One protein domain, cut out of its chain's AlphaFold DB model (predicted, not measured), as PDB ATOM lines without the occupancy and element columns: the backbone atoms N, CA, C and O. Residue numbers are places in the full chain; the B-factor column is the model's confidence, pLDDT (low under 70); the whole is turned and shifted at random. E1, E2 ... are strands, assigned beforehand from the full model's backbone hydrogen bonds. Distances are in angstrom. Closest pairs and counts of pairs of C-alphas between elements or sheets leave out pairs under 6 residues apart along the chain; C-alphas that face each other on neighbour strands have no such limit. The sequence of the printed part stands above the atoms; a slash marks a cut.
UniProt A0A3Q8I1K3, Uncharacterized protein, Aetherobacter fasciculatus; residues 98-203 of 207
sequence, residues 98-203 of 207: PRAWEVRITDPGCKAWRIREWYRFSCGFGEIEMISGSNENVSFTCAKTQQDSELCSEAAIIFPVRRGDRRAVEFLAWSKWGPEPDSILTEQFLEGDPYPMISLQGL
ATOM      1  N   PRO A  98     -37.255 -68.183  84.689       95.00
ATOM      2  CA  PRO A  98     -38.547 -67.881  85.283       95.00
ATOM      3  C   PRO A  98     -39.536 -69.038  85.089       95.00
ATOM      4  O   PRO A  98     -39.436 -69.849  84.163       95.00
ATOM      5  N   ARG A  99     -40.528 -69.094  85.982       94.56
ATOM      6  CA  ARG A  99     -41.670 -70.007  85.870       94.56
ATOM      7  C   ARG A  99     -42.542 -69.617  84.681       94.56
ATOM      8  O   ARG A  99     -42.818 -68.436  84.488       94.56
ATOM      9  N   ALA A 100     -42.986 -70.617  83.927       93.25
ATOM     10  CA  ALA A 100     -43.923 -70.434  82.825       93.25
ATOM     11  C   ALA A 100     -45.359 -70.474  83.365       93.25
ATOM     12  O   ALA A 100     -45.987 -71.532  83.408       93.25
ATOM     13  N   TRP A 101     -45.847 -69.339  83.871       89.00
ATOM     14  CA  TRP A 101     -47.179 -69.231  84.479       89.00
ATOM     15  C   TRP A 101     -48.325 -69.324  83.466       89.00
ATOM     16  O   TRP A 101     -49.465 -69.534  83.858       89.00
ATOM     17  N   GLU A 102     -48.025 -69.191  82.177       88.31
ATOM     18  CA  GLU A 102     -48.956 -69.373  81.065       88.31
ATOM     19  C   GLU A 102     -49.262 -70.838  80.733       88.31
ATOM     20  O   GLU A 102     -50.196 -71.114  79.982       88.31
ATOM     21  N   VAL A 103     -48.497 -71.785  81.283       92.62
ATOM     22  CA  VAL A 103     -48.730 -73.220  81.094       92.62
ATOM     23  C   VAL A 103     -49.778 -73.696  82.084       92.62
ATOM     24  O   VAL A 103     -49.595 -73.575  83.296       92.62
ATOM     25  N   ARG A 104     -50.840 -74.333  81.585       93.00
ATOM     26  CA  ARG A 104     -51.874 -74.905  82.450       93.00
ATOM     27  C   ARG A 104     -51.368 -76.192  83.079       93.00
ATOM     28  O   ARG A 104     -51.354 -77.219  82.415       93.00
ATOM     29  N   ILE A 105     -50.996 -76.153  84.350       94.06
ATOM     30  CA  ILE A 105     -50.542 -77.334  85.090       94.06
ATOM     31  C   ILE A 105     -51.626 -77.731  86.093       94.06
ATOM     32  O   ILE A 105     -51.975 -76.927  86.957       94.06
ATOM     33  N   THR A 106     -52.169 -78.945  85.980       93.38
ATOM     34  CA  THR A 106     -53.116 -79.491  86.975       93.38
ATOM     35  C   THR A 106     -52.457 -80.445  87.962       93.38
ATOM     36  O   THR A 106     -53.036 -80.722  89.005       93.38
ATOM     37  N   ASP A 107     -51.259 -80.936  87.644       90.62
ATOM     38  CA  ASP A 107     -50.478 -81.796  88.524       90.62
ATOM     39  C   ASP A 107     -49.597 -80.955  89.475       90.62
ATOM     40  O   ASP A 107     -48.743 -80.194  89.005       90.62
ATOM     41  N   PRO A 108     -49.762 -81.064  90.805       88.00
ATOM     42  CA  PRO A 108     -49.003 -80.260  91.761       88.00
ATOM     43  C   PRO A 108     -47.503 -80.603  91.814       88.00
ATOM     44  O   PRO A 108     -46.703 -79.763  92.242       88.00
ATOM     45  N   GLY A 109     -47.104 -81.806  91.396       89.31
ATOM     46  CA  GLY A 109     -45.706 -82.229  91.294       89.31
ATOM     47  C   GLY A 109     -44.994 -81.636  90.079       89.31
ATOM     48  O   GLY A 109     -43.764 -81.501  90.075       89.31
ATOM     49  N   CYS A 110     -45.758 -81.207  89.077       93.44
ATOM     50  CA  CYS A 110     -45.224 -80.744  87.814       93.44
ATOM     51  C   CYS A 110     -44.886 -79.257  87.772       93.44
ATOM     52  O   CYS A 110     -45.451 -78.377  88.428       93.44
ATOM     53  N   LYS A 111     -43.880 -78.959  86.960       95.25
ATOM     54  CA  LYS A 111     -43.205 -77.677  86.935       95.25
ATOM     55  C   LYS A 111     -42.810 -77.308  85.512       95.25
ATOM     56  O   LYS A 111     -42.163 -78.096  84.836       95.25
ATOM     57  N   ALA A 112     -43.134 -76.076  85.112       97.00
ATOM     58  CA  ALA A 112     -42.726 -75.504  83.835       97.00
ATOM     59  C   ALA A 112     -41.873 -74.238  84.004       97.00
ATOM     60  O   ALA A 112     -42.115 -73.404  84.886       97.00
ATOM     61  N   TRP A 113     -40.884 -74.090  83.132       97.12
ATOM     62  CA  TRP A 113     -40.038 -72.907  83.008       97.12
ATOM     63  C   TRP A 113     -39.918 -72.508  81.551       97.12
ATOM     64  O   TRP A 113     -40.024 -73.359  80.666       97.12
ATOM     65  N   ARG A 114     -39.643 -71.227  81.318       95.00
ATOM     66  CA  ARG A 114     -39.524 -70.681  79.970       95.00
ATOM     67  C   ARG A 114     -38.327 -69.757  79.829       95.00
ATOM     68  O   ARG A 114     -38.087 -68.896  80.671       95.00
ATOM     69  N   ILE A 115     -37.630 -69.887  78.703       94.75
ATOM     70  CA  ILE A 115     -36.630 -68.934  78.216       94.75
ATOM     71  C   ILE A 115     -36.883 -68.719  76.722       94.75
ATOM     72  O   ILE A 115     -36.635 -69.610  75.913       94.75
ATOM     73  N   ARG A 116     -37.318 -67.515  76.327       92.81
ATOM     74  CA  ARG A 116     -37.655 -67.180  74.925       92.81
ATOM     75  C   ARG A 116     -38.745 -68.117  74.369       92.81
ATOM     76  O   ARG A 116     -39.862 -68.080  74.868       92.81
ATOM     77  N   GLU A 117     -38.456 -68.922  73.348       93.38
ATOM     78  CA  GLU A 117     -39.375 -69.943  72.803       93.38
ATOM     79  C   GLU A 117     -39.228 -71.313  73.486       93.38
ATOM     80  O   GLU A 117     -40.016 -72.213  73.225       93.38
ATOM     81  N   TRP A 118     -38.210 -71.498  74.328       96.25
ATOM     82  CA  TRP A 118     -37.875 -72.793  74.907       96.25
ATOM     83  C   TRP A 118     -38.595 -73.004  76.224       96.25
ATOM     84  O   TRP A 118     -38.524 -72.162  77.125       96.25
ATOM     85  N   TYR A 119     -39.218 -74.168  76.348       96.94
ATOM     86  CA  TYR A 119     -39.875 -74.618  77.560       96.94
ATOM     87  C   TYR A 119     -39.137 -75.809  78.151       96.94
ATOM     88  O   TYR A 119     -38.596 -76.642  77.425       96.94
ATOM     89  N   ARG A 120     -39.130 -75.882  79.480       97.44
ATOM     90  CA  ARG A 120     -38.662 -77.034  80.255       97.44
ATOM     91  C   ARG A 120     -39.795 -77.492  81.158       97.44
ATOM     92  O   ARG A 120     -40.299 -76.679  81.931       97.44
ATOM     93  N   PHE A 121     -40.143 -78.771  81.103       97.25
ATOM     94  CA  PHE A 121     -41.175 -79.384  81.944       97.25
ATOM     95  C   PHE A 121     -40.571 -80.506  82.777       97.25
ATOM     96  O   PHE A 121     -39.793 -81.293  82.249       97.25
ATOM     97  N   SER A 122     -40.923 -80.588  84.058       95.12
ATOM     98  CA  SER A 122     -40.502 -81.663  84.961       95.12
ATOM     99  C   SER A 122     -41.613 -82.005  85.938       95.12
ATOM    100  O   SER A 122     -42.203 -81.094  86.511       95.12
ATOM    101  N   CYS A 123     -41.845 -83.297  86.150       91.75
ATOM    102  CA  CYS A 123     -42.821 -83.837  87.103       91.75
ATOM    103  C   CYS A 123     -42.166 -84.618  88.251       91.75
ATOM    104  O   CYS A 123     -42.818 -85.367  88.965       91.75
ATOM    105  N   GLY A 124     -40.857 -84.430  88.457       85.62
ATOM    106  CA  GLY A 124     -40.105 -85.163  89.471       85.62
ATOM    107  C   GLY A 124     -39.582 -86.500  88.952       85.62
ATOM    108  O   GLY A 124     -38.864 -86.531  87.949       85.62
ATOM    109  N   PHE A 125     -39.866 -87.575  89.685       80.94
ATOM    110  CA  PHE A 125     -39.282 -88.893  89.456       80.94
ATOM    111  C   PHE A 125     -40.028 -89.665  88.370       80.94
ATOM    112  O   PHE A 125     -41.243 -89.819  88.472       80.94
ATOM    113  N   GLY A 126     -39.313 -90.205  87.384       85.25
ATOM    114  CA  GLY A 126     -39.968 -90.992  86.343       85.25
ATOM    115  C   GLY A 126     -39.223 -91.111  85.021       85.25
ATOM    116  O   GLY A 126     -38.028 -90.823  84.920       85.25
ATOM    117  N   GLU A 127     -39.977 -91.534  84.013       90.00
ATOM    118  CA  GLU A 127     -39.600 -91.618  82.602       90.00
ATOM    119  C   GLU A 127     -40.494 -90.682  81.771       90.00
ATOM    120  O   GLU A 127     -41.553 -90.249  82.229       90.00
ATOM    121  N   ILE A 128     -40.044 -90.303  80.574       93.62
ATOM    122  CA  ILE A 128     -40.791 -89.427  79.669       93.62
ATOM    123  C   ILE A 128     -40.838 -90.082  78.293       93.62
ATOM    124  O   ILE A 128     -39.788 -90.399  77.731       93.62
ATOM    125  N   GLU A 129     -42.034 -90.206  77.731       94.56
ATOM    126  CA  GLU A 129     -42.275 -90.773  76.409       94.56
ATOM    127  C   GLU A 129     -42.983 -89.761  75.496       94.56
ATOM    128  O   GLU A 129     -43.898 -89.048  75.903       94.56
ATOM    129  N   MET A 130     -42.558 -89.672  74.234       95.88
ATOM    130  CA  MET A 130     -43.250 -88.865  73.224       95.88
ATOM    131  C   MET A 130     -44.352 -89.710  72.579       95.88
ATOM    132  O   MET A 130     -44.052 -90.622  71.812       95.88
ATOM    133  N   ILE A 131     -45.620 -89.374  72.828       96.62
ATOM    134  CA  ILE A 131     -46.775 -90.062  72.229       96.62
ATOM    135  C   ILE A 131     -46.945 -89.648  70.763       96.62
ATOM    136  O   ILE A 131     -47.224 -90.471  69.891       96.62
ATOM    137  N   SER A 132     -46.832 -88.349  70.480       96.56
ATOM    138  CA  SER A 132     -47.023 -87.816  69.129       96.56
ATOM    139  C   SER A 132     -46.305 -86.490  68.925       96.56
ATOM    140  O   SER A 132     -46.048 -85.757  69.879       96.56
ATOM    141  N   GLY A 133     -46.032 -86.167  67.662       94.44
ATOM    142  CA  GLY A 133     -45.328 -84.952  67.272       94.44
ATOM    143  C   GLY A 133     -43.893 -85.210  66.827       94.44
ATOM    144  O   GLY A 133     -43.465 -86.351  66.653       94.44
ATOM    145  N   SER A 134     -43.154 -84.127  66.594       91.69
ATOM    146  CA  SER A 134     -41.755 -84.194  66.175       91.69
ATOM    147  C   SER A 134     -40.811 -84.226  67.378       91.69
ATOM    148  O   SER A 134     -40.928 -83.400  68.286       91.69
ATOM    149  N   ASN A 135     -39.821 -85.123  67.320       93.31
ATOM    150  CA  ASN A 135     -38.676 -85.154  68.238       93.31
ATOM    151  C   ASN A 135     -37.574 -84.147  67.859       93.31
ATOM    152  O   ASN A 135     -36.518 -84.102  68.491       93.31
ATOM    153  N   GLU A 136     -37.777 -83.343  66.815       91.94
ATOM    154  CA  GLU A 136     -36.816 -82.319  66.427       91.94
ATOM    155  C   GLU A 136     -36.678 -81.255  67.523       91.94
ATOM    156  O   GLU A 136     -37.672 -80.730  68.026       91.94
ATOM    157  N   ASN A 137     -35.432 -80.919  67.875       93.88
ATOM    158  CA  ASN A 137     -35.096 -79.954  68.927       93.88
ATOM    159  C   ASN A 137     -35.648 -80.318  70.322       93.88
ATOM    160  O   ASN A 137     -35.701 -79.459  71.201       93.88
ATOM    161  N   VAL A 138     -36.015 -81.586  70.538       95.81
ATOM    162  CA  VAL A 138     -36.421 -82.115  71.842       95.81
ATOM    163  C   VAL A 138     -35.197 -82.668  72.566       95.81
ATOM    164  O   VAL A 138     -34.386 -83.397  71.996       95.81
ATOM    165  N   SER A 139     -35.062 -82.329  73.843       95.06
ATOM    166  CA  SER A 139     -34.024 -82.847  74.727       95.06
ATOM    167  C   SER A 139     -34.646 -83.405  75.997       95.06
ATOM    168  O   SER A 139     -35.469 -82.750  76.637       95.06
ATOM    169  N   PHE A 140     -34.218 -84.605  76.374       93.44
ATOM    170  CA  PHE A 140     -34.600 -85.250  77.622       93.44
ATOM    171  C   PHE A 140     -33.423 -85.187  78.590       93.44
ATOM    172  O   PHE A 140     -32.295 -85.560  78.259       93.44
ATOM    173  N   THR A 141     -33.677 -84.707  79.801       91.12
ATOM    174  CA  THR A 141     -32.691 -84.676  80.879       91.12
ATOM    175  C   THR A 141     -33.151 -85.564  82.020       91.12
ATOM    176  O   THR A 141     -34.304 -85.494  82.433       91.12
ATOM    177  N   CYS A 142     -32.223 -86.363  82.536       87.38
ATOM    178  CA  CYS A 142     -32.427 -87.276  83.646       87.38
ATOM    179  C   CYS A 142     -31.327 -87.019  84.675       87.38
ATOM    180  O   CYS A 142     -30.153 -87.297  84.412       87.38
ATOM    181  N   ALA A 143     -31.681 -86.461  85.829       84.25
ATOM    182  CA  ALA A 143     -30.786 -86.466  86.979       84.25
ATOM    183  C   ALA A 143     -30.924 -87.817  87.691       84.25
ATOM    184  O   ALA A 143     -32.037 -88.213  88.021       84.25
ATOM    185  N   LYS A 144     -29.812 -88.527  87.911       79.38
ATOM    186  CA  LYS A 144     -29.768 -89.750  88.726       79.38
ATOM    187  C   LYS A 144     -29.186 -89.424  90.100       79.38
ATOM    188  O   LYS A 144     -28.255 -88.623  90.197       79.38
ATOM    189  N   THR A 145     -29.708 -90.041  91.154       68.94
ATOM    190  CA  THR A 145     -29.083 -90.008  92.486       68.94
ATOM    191  C   THR A 145     -27.884 -90.964  92.539       68.94
ATOM    192  O   THR A 145     -27.757 -91.858  91.709       68.94
ATOM    193  N   GLN A 146     -26.970 -90.769  93.502       62.56
ATOM    194  CA  GLN A 146     -25.743 -91.580  93.649       62.56
ATOM    195  C   GLN A 146     -25.990 -93.074  93.917       62.56
ATOM    196  O   GLN A 146     -25.076 -93.878  93.771       62.56
ATOM    197  N   GLN A 147     -27.196 -93.448  94.340       60.16
ATOM    198  CA  GLN A 147     -27.614 -94.843  94.388       60.16
ATOM    199  C   GLN A 147     -28.166 -95.178  93.010       60.16
ATOM    200  O   GLN A 147     -29.170 -94.578  92.646       60.16
ATOM    201  N   ASP A 148     -27.478 -96.072  92.285       53.12
ATOM    202  CA  ASP A 148     -27.753 -96.591  90.930       53.12
ATOM    203  C   ASP A 148     -29.210 -97.047  90.728       53.12
ATOM    204  O   ASP A 148     -29.542 -98.219  90.575       53.12
ATOM    205  N   SER A 149     -30.107 -96.080  90.741       64.38
ATOM    206  CA  SER A 149     -31.492 -96.203  90.369       64.38
ATOM    207  C   SER A 149     -31.520 -96.108  88.849       64.38
ATOM    208  O   SER A 149     -31.012 -95.148  88.259       64.38
ATOM    209  N   GLU A 150     -32.117 -97.103  88.194       69.88
ATOM    210  CA  GLU A 150     -32.429 -97.030  86.759       69.88
ATOM    211  C   GLU A 150     -33.321 -95.816  86.439       69.88
ATOM    212  O   GLU A 150     -33.362 -95.353  85.303       69.88
ATOM    213  N   LEU A 151     -33.948 -95.249  87.469       72.50
ATOM    214  CA  LEU A 151     -34.952 -94.206  87.402       72.50
ATOM    215  C   LEU A 151     -34.356 -92.823  87.687       72.50
ATOM    216  O   LEU A 151     -33.447 -92.655  88.511       72.50
ATOM    217  N   CYS A 152     -34.888 -91.819  86.995       83.06
ATOM    218  CA  CYS A 152     -34.485 -90.426  87.132       83.06
ATOM    219  C   CYS A 152     -35.101 -89.820  88.394       83.06
ATOM    220  O   CYS A 152     -36.315 -89.851  88.549       83.06
ATOM    221  N   SER A 153     -34.293 -89.203  89.258       82.75
ATOM    222  CA  SER A 153     -34.779 -88.396  90.387       82.75
ATOM    223  C   SER A 153     -35.435 -87.092  89.949       82.75
ATOM    224  O   SER A 153     -36.291 -86.560  90.648       82.75
ATOM    225  N   GLU A 154     -35.014 -86.576  88.798       86.44
ATOM    226  CA  GLU A 154     -35.646 -85.448  88.126       86.44
ATOM    227  C   GLU A 154     -35.572 -85.705  86.623       86.44
ATOM    228  O   GLU A 154     -34.509 -85.560  86.004       86.44
ATOM    229  N   ALA A 155     -36.689 -86.139  86.049       91.00
ATOM    230  CA  ALA A 155     -36.872 -86.188  84.611       91.00
ATOM    231  C   ALA A 155     -37.409 -84.837  84.131       91.00
ATOM    232  O   ALA A 155     -38.302 -84.243  84.748       91.00
ATOM    233  N   ALA A 156     -36.854 -84.330  83.035       95.31
ATOM    234  CA  ALA A 156     -37.380 -83.145  82.382       95.31
ATOM    235  C   ALA A 156     -37.258 -83.241  80.865       95.31
ATOM    236  O   ALA A 156     -36.265 -83.753  80.347       95.31
ATOM    237  N   ILE A 157     -38.247 -82.694  80.170       97.06
ATOM    238  CA  ILE A 157     -38.247 -82.526  78.719       97.06
ATOM    239  C   ILE A 157     -38.097 -81.044  78.386       97.06
ATOM    240  O   ILE A 157     -38.657 -80.179  79.066       97.06
ATOM    241  N   ILE A 158     -37.300 -80.753  77.363       97.56
ATOM    242  CA  ILE A 158     -36.987 -79.405  76.902       97.56
ATOM    243  C   ILE A 158     -37.212 -79.335  75.395       97.56
ATOM    244  O   ILE A 158     -36.639 -80.138  74.662       97.56
ATOM    245  N   PHE A 159     -38.001 -78.371  74.927       97.19
ATOM    246  CA  PHE A 159     -38.229 -78.144  73.496       97.19
ATOM    247  C   PHE A 159     -38.642 -76.692  73.209       97.19
ATOM    248  O   PHE A 159     -39.149 -76.009  74.107       97.19
ATOM    249  N   PRO A 160     -38.408 -76.185  71.984       95.62
ATOM    250  CA  PRO A 160     -38.950 -74.908  71.550       95.62
ATOM    251  C   PRO A 160     -40.417 -75.068  71.142       95.62
ATOM    252  O   PRO A 160     -40.784 -76.061  70.517       95.62
ATOM    253  N   VAL A 161     -41.238 -74.072  71.454       93.12
ATOM    254  CA  VAL A 161     -42.645 -74.016  71.050       93.12
ATOM    255  C   VAL A 161     -42.790 -73.065  69.872       93.12
ATOM    256  O   VAL A 161     -42.547 -71.861  69.999       93.12
ATOM    257  N   ARG A 162     -43.168 -73.610  68.712       90.00
ATOM    258  CA  ARG A 162     -43.222 -72.885  67.435       90.00
ATOM    259  C   ARG A 162     -44.539 -73.111  66.718       90.00
ATOM    260  O   ARG A 162     -45.163 -74.162  66.829       90.00
ATOM    261  N   ARG A 163     -44.957 -72.126  65.923       87.50
ATOM    262  CA  ARG A 163     -46.186 -72.243  65.133       87.50
ATOM    263  C   ARG A 163     -46.091 -73.445  64.189       87.50
ATOM    264  O   ARG A 163     -45.140 -73.561  63.425       87.50
ATOM    265  N   GLY A 164     -47.116 -74.291  64.224       86.25
ATOM    266  CA  GLY A 164     -47.177 -75.534  63.448       86.25
ATOM    267  C   GLY A 164     -46.754 -76.771  64.238       86.25
ATOM    268  O   GLY A 164     -47.161 -77.871  63.864       86.25
ATOM    269  N   ASP A 165     -46.041 -76.602  65.352       88.50
ATOM    270  CA  ASP A 165     -45.712 -77.711  66.237       88.50
ATOM    271  C   ASP A 165     -46.963 -78.218  66.963       88.50
ATOM    272  O   ASP A 165     -47.880 -77.466  67.320       88.50
ATOM    273  N   ARG A 166     -47.001 -79.540  67.137       93.00
ATOM    274  CA  ARG A 166     -48.020 -80.266  67.893       93.00
ATOM    275  C   ARG A 166     -47.342 -81.443  68.562       93.00
ATOM    276  O   ARG A 166     -46.730 -82.255  67.864       93.00
ATOM    277  N   ARG A 167     -47.429 -81.522  69.885       95.56
ATOM    278  CA  ARG A 167     -46.788 -82.588  70.661       95.56
ATOM    279  C   ARG A 167     -47.721 -83.098  71.743       95.56
ATOM    280  O   ARG A 167     -48.447 -82.321  72.363       95.56
ATOM    281  N   ALA A 168     -47.662 -84.402  71.971       97.31
ATOM    282  CA  ALA A 168     -48.213 -85.037  73.156       97.31
ATOM    283  C   ALA A 168     -47.116 -85.891  73.786       97.31
ATOM    284  O   ALA A 168     -46.490 -86.700  73.101       97.31
ATOM    285  N   VAL A 169     -46.879 -85.679  75.071       97.62
ATOM    286  CA  VAL A 169     -45.808 -86.295  75.850       97.62
ATOM    287  C   VAL A 169     -46.431 -86.896  77.098       97.62
ATOM    288  O   VAL A 169     -47.234 -86.242  77.760       97.62
ATOM    289  N   GLU A 170     -46.051 -88.118  77.423       96.12
ATOM    290  CA  GLU A 170     -46.437 -88.808  78.646       96.12
ATOM    291  C   GLU A 170     -45.278 -88.796  79.636       96.12
ATOM    292  O   GLU A 170     -44.130 -89.068  79.284       96.12
ATOM    293  N   PHE A 171     -45.581 -88.464  80.884       94.62
ATOM    294  CA  PHE A 171     -44.706 -88.695  82.021       94.62
ATOM    295  C   PHE A 171     -45.173 -89.968  82.714       94.62
ATOM    296  O   PHE A 171     -46.356 -90.122  83.022       94.62
ATOM    297  N   LEU A 172     -44.228 -90.864  82.967       91.88
ATOM    298  CA  LEU A 172     -44.453 -92.150  83.605       91.88
ATOM    299  C   LEU A 172     -43.850 -92.118  85.008       91.88
ATOM    300  O   LEU A 172     -42.661 -91.838  85.169       91.88
ATOM    301  N   ALA A 173     -44.641 -92.456  86.020       89.06
ATOM    302  CA  ALA A 173     -44.150 -92.719  87.365       89.06
ATOM    303  C   ALA A 173     -43.900 -94.220  87.543       89.06
ATOM    304  O   ALA A 173     -44.566 -95.053  86.939       89.06
ATOM    305  N   TRP A 174     -42.961 -94.592  88.413       85.31
ATOM    306  CA  TRP A 174     -42.701 -96.007  88.684       85.31
ATOM    307  C   TRP A 174     -43.531 -96.512  89.861       85.31
ATOM    308  O   TRP A 174     -43.462 -95.963  90.964       85.31
ATOM    309  N   SER A 175     -44.285 -97.586  89.648       85.38
ATOM    310  CA  SER A 175     -44.999 -98.315  90.695       85.38
ATOM    311  C   SER A 175     -44.354 -99.681  90.950       85.38
ATOM    312  O   SER A 175     -43.374-100.072  90.313       85.38
ATOM    313  N   LYS A 176     -44.910-100.455  91.890       87.50
ATOM    314  CA  LYS A 176     -44.467-101.840  92.129       87.50
ATOM    315  C   LYS A 176     -44.730-102.782  90.944       87.50
ATOM    316  O   LYS A 176     -44.205-103.893  90.946       87.50
ATOM    317  N   TRP A 177     -45.560-102.373  89.985       89.69
ATOM    318  CA  TRP A 177     -45.935-103.174  88.817       89.69
ATOM    319  C   TRP A 177     -45.268-102.711  87.518       89.69
ATOM    320  O   TRP A 177     -45.437-103.376  86.500       89.69
ATOM    321  N   GLY A 178     -44.491-101.626  87.558       87.56
ATOM    322  CA  GLY A 178     -43.818-101.052  86.394       87.56
ATOM    323  C   GLY A 178     -44.129 -99.564  86.209       87.56
ATOM    324  O   GLY A 178     -44.650 -98.936  87.136       87.56
ATOM    325  N   PRO A 179     -43.786 -98.992  85.041       87.88
ATOM    326  CA  PRO A 179     -44.149 -97.623  84.702       87.88
ATOM    327  C   PRO A 179     -45.671 -97.488  84.562       87.88
ATOM    328  O   PRO A 179     -46.328 -98.307  83.920       87.88
ATOM    329  N   GLU A 180     -46.223 -96.444  85.167       91.38
ATOM    330  CA  GLU A 180     -47.631 -96.064  85.107       91.38
ATOM    331  C   GLU A 180     -47.740 -94.623  84.590       91.38
ATOM    332  O   GLU A 180     -46.965 -93.771  85.034       91.38
ATOM    333  N   PRO A 181     -48.705 -94.322  83.704       92.50
ATOM    334  CA  PRO A 181     -49.027 -92.953  83.317       92.50
ATOM    335  C   PRO A 181     -49.290 -92.064  84.533       92.50
ATOM    336  O   PRO A 181     -50.165 -92.354  85.352       92.50
ATOM    337  N   ASP A 182     -48.536 -90.977  84.638       92.69
ATOM    338  CA  ASP A 182     -48.618 -90.018  85.738       92.69
ATOM    339  C   ASP A 182     -49.229 -88.702  85.261       92.69
ATOM    340  O   ASP A 182     -50.212 -88.227  85.829       92.69
ATOM    341  N   SER A 183     -48.720 -88.154  84.156       95.19
ATOM    342  CA  SER A 183     -49.244 -86.922  83.568       95.19
ATOM    343  C   SER A 183     -49.035 -86.840  82.057       95.19
ATOM    344  O   SER A 183     -48.128 -87.452  81.498       95.19
ATOM    345  N   ILE A 184     -49.883 -86.060  81.383       97.00
ATOM    346  CA  ILE A 184     -49.810 -85.805  79.940       97.00
ATOM    347  C   ILE A 184     -49.541 -84.328  79.694       97.00
ATOM    348  O   ILE A 184     -50.302 -83.463  80.128       97.00
ATOM    349  N   LEU A 185     -48.488 -84.036  78.942       97.56
ATOM    350  CA  LEU A 185     -48.194 -82.719  78.398       97.56
ATOM    351  C   LEU A 185     -48.666 -82.648  76.946       97.56
ATOM    352  O   LEU A 185     -48.269 -83.458  76.113       97.56
ATOM    353  N   THR A 186     -49.464 -81.637  76.631       97.31
ATOM    354  CA  THR A 186     -49.906 -81.332  75.270       97.31
ATOM    355  C   THR A 186     -49.527 -79.914  74.883       97.31
ATOM    356  O   THR A 186     -49.729 -78.972  75.652       97.31
ATOM    357  N   GLU A 187     -49.042 -79.766  73.658       94.94
ATOM    358  CA  GLU A 187     -48.745 -78.498  73.001       94.94
ATOM    359  C   GLU A 187     -49.526 -78.441  71.688       94.94
ATOM    360  O   GLU A 187     -49.402 -79.339  70.847       94.94
ATOM    361  N   GLN A 188     -50.303 -77.378  71.487       91.69
ATOM    362  CA  GLN A 188     -50.991 -77.141  70.222       91.69
ATOM    363  C   GLN A 188     -51.143 -75.653  69.908       91.69
ATOM    364  O   GLN A 188     -51.487 -74.854  70.774       91.69
ATOM    365  N   PHE A 189     -50.972 -75.289  68.639       87.56
ATOM    366  CA  PHE A 189     -51.473 -74.024  68.099       87.56
ATOM    367  C   PHE A 189     -52.833 -74.260  67.449       87.56
ATOM    368  O   PHE A 189     -52.934 -75.045  66.497       87.56
ATOM    369  N   LEU A 190     -53.864 -73.574  67.938       85.31
ATOM    370  CA  LEU A 190     -55.151 -73.525  67.253       85.31
ATOM    371  C   LEU A 190     -55.096 -72.518  66.098       85.31
ATOM    372  O   LEU A 190     -54.263 -71.608  66.060       85.31
ATOM    373  N   GLU A 191     -55.961 -72.715  65.108       81.06
ATOM    374  CA  GLU A 191     -56.057 -71.807  63.968       81.06
ATOM    375  C   GLU A 191     -56.581 -70.442  64.424       81.06
ATOM    376  O   GLU A 191     -57.594 -70.358  65.109       81.06
ATOM    377  N   GLY A 192     -55.873 -69.374  64.050       82.12
ATOM    378  CA  GLY A 192     -56.192 -68.010  64.477       82.12
ATOM    379  C   GLY A 192     -55.583 -67.605  65.822       82.12
ATOM    380  O   GLY A 192     -55.465 -66.407  66.076       82.12
ATOM    381  N   ASP A 193     -55.103 -68.555  66.630       81.31
ATOM    382  CA  ASP A 193     -54.522 -68.215  67.926       81.31
ATOM    383  C   ASP A 193     -53.129 -67.576  67.763       81.31
ATOM    384  O   ASP A 193     -52.270 -68.072  67.008       81.31
ATOM    385  N   PRO A 194     -52.862 -66.467  68.479       78.75
ATOM    386  CA  PRO A 194     -51.544 -65.842  68.485       78.75
ATOM    387  C   PRO A 194     -50.512 -66.674  69.261       78.75
ATOM    388  O   PRO A 194     -49.318 -66.569  68.976       78.75
ATOM    389  N   TYR A 195     -50.961 -67.535  70.179       83.25
ATOM    390  CA  TYR A 195     -50.126 -68.253  71.139       83.25
ATOM    391  C   TYR A 195     -50.472 -69.747  71.213       83.25
ATOM    392  O   TYR A 195     -51.589 -70.135  70.873       83.25
ATOM    393  N   PRO A 196     -49.531 -70.597  71.657       88.94
ATOM    394  CA  PRO A 196     -49.794 -72.012  71.882       88.94
ATOM    395  C   PRO A 196     -50.709 -72.212  73.093       88.94
ATOM    396  O   PRO A 196     -50.570 -71.552  74.123       88.94
ATOM    397  N   MET A 197     -51.569 -73.216  73.011       91.19
ATOM    398  CA  MET A 197     -52.162 -73.839  74.181       91.19
ATOM    399  C   MET A 197     -51.213 -74.929  74.673       91.19
ATOM    400  O   MET A 197     -50.976 -75.921  73.981       91.19
ATOM    401  N   ILE A 198     -50.680 -74.738  75.879       95.06
ATOM    402  CA  ILE A 198     -49.833 -75.719  76.550       95.06
ATOM    403  C   ILE A 198     -50.508 -76.125  77.853       95.06
ATOM    404  O   ILE A 198     -50.804 -75.279  78.705       95.06
ATOM    405  N   SER A 199     -50.722 -77.422  78.023       95.75
ATOM    406  CA  SER A 199     -51.259 -77.980  79.259       95.75
ATOM    407  C   SER A 199     -50.503 -79.217  79.687       95.75
ATOM    408  O   SER A 199     -50.140 -80.043  78.861       95.75
ATOM    409  N   LEU A 200     -50.313 -79.341  80.991       96.00
ATOM    410  CA  LEU A 200     -49.801 -80.516  81.659       96.00
ATOM    411  C   LEU A 200     -50.877 -81.001  82.628       96.00
ATOM    412  O   LEU A 200     -51.174 -80.350  83.633       96.00
ATOM    413  N   GLN A 201     -51.483 -82.130  82.285       95.56
ATOM    414  CA  GLN A 201     -52.588 -82.722  83.014       95.56
ATOM    415  C   GLN A 201     -52.115 -83.923  83.831       95.56
ATOM    416  O   GLN A 201     -51.683 -84.919  83.259       95.56
ATOM    417  N   GLY A 202     -52.239 -83.840  85.153       93.25
ATOM    418  CA  GLY A 202     -52.076 -84.995  86.042       93.25
ATOM    419  C   GLY A 202     -53.189 -86.019  85.820       93.25
ATOM    420  O   GLY A 202     -54.358 -85.648  85.679       93.25
ATOM    421  N   LEU A 203     -52.822 -87.296  85.763       91.25
ATOM    422  CA  LEU A 203     -53.734 -88.435  85.622       91.25
ATOM    423  C   LEU A 203     -54.031 -89.107  86.964       91.25
ATOM    424  O   LEU A 203     -55.017 -89.841  87.075       91.25
TER     425      LEU A 203
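What this domain is: This is residues 98 to 203 of the 207 residues of an uncharacterized protein of Aetherobacter fasciculatus (UniProt A0A3Q8I1K3). A twisted sheet folds over into two layers, only partly face to face: E1, the first part of E2, E4 and E3 make one, and the last part of E2, E5, E6 and E7 the other. E2 bends by 132 degrees at residue 125 and passes from layer to layer, while residues 98 to 110 run across the side between E1 and E7. The printed part has 106 residues, with no named helix and seven strands, E1 to E7 in chain order, in one branched antiparallel sheet: all strand. It is compact, with a radius of gyration of the C-alphas of 13.8 A, yet elongated, spanning 47 by 26 by 25 A.

Where its parts are: After residues 98 to 110, find C-alpha 111 at (-43.205, -77.677, 86.935), where E1 runs to 115. E2 takes residues 118 to 132, 18.5 A; E3, 139 to 143; E4, 152 to 160, 22.4 A. Then come E5, 166 to 175, 29.2 A; E6, 178 to 188, 29.7 A; and E7, 197 to 202, ending at C-alpha 202 (-52.076, -84.995, 86.042).

How they stand to each other: Look first at residues 104 to 105, which pair parallel with 199 to 200 of E7. E1 and E2 form a hairpin, N 113 to O 120 being 2.9 A. E1 and E5 lie on one side of E2, E4 on the other: find N 121 to O 157, 2.9 A, and N 129 to O 170, 2.8 A. E3 and E4 are a hairpin, with N 141 to O 156 at 2.8 A. E5, E6 and E7 form a meander, each strand the antiparallel neighbour of the one before, with N 169 to O 185 and N 186 to O 199 each 2.8 A. E1 and E7 are apart.

The domain as a whole: The C-alphas farthest apart, of Gln 147 and Gly 192, stand 49.3 A from each other. The printed part has no cut, and no link is long. Mean pLDDT of the printed part is 89.8; residues 145 to 150 are under 70.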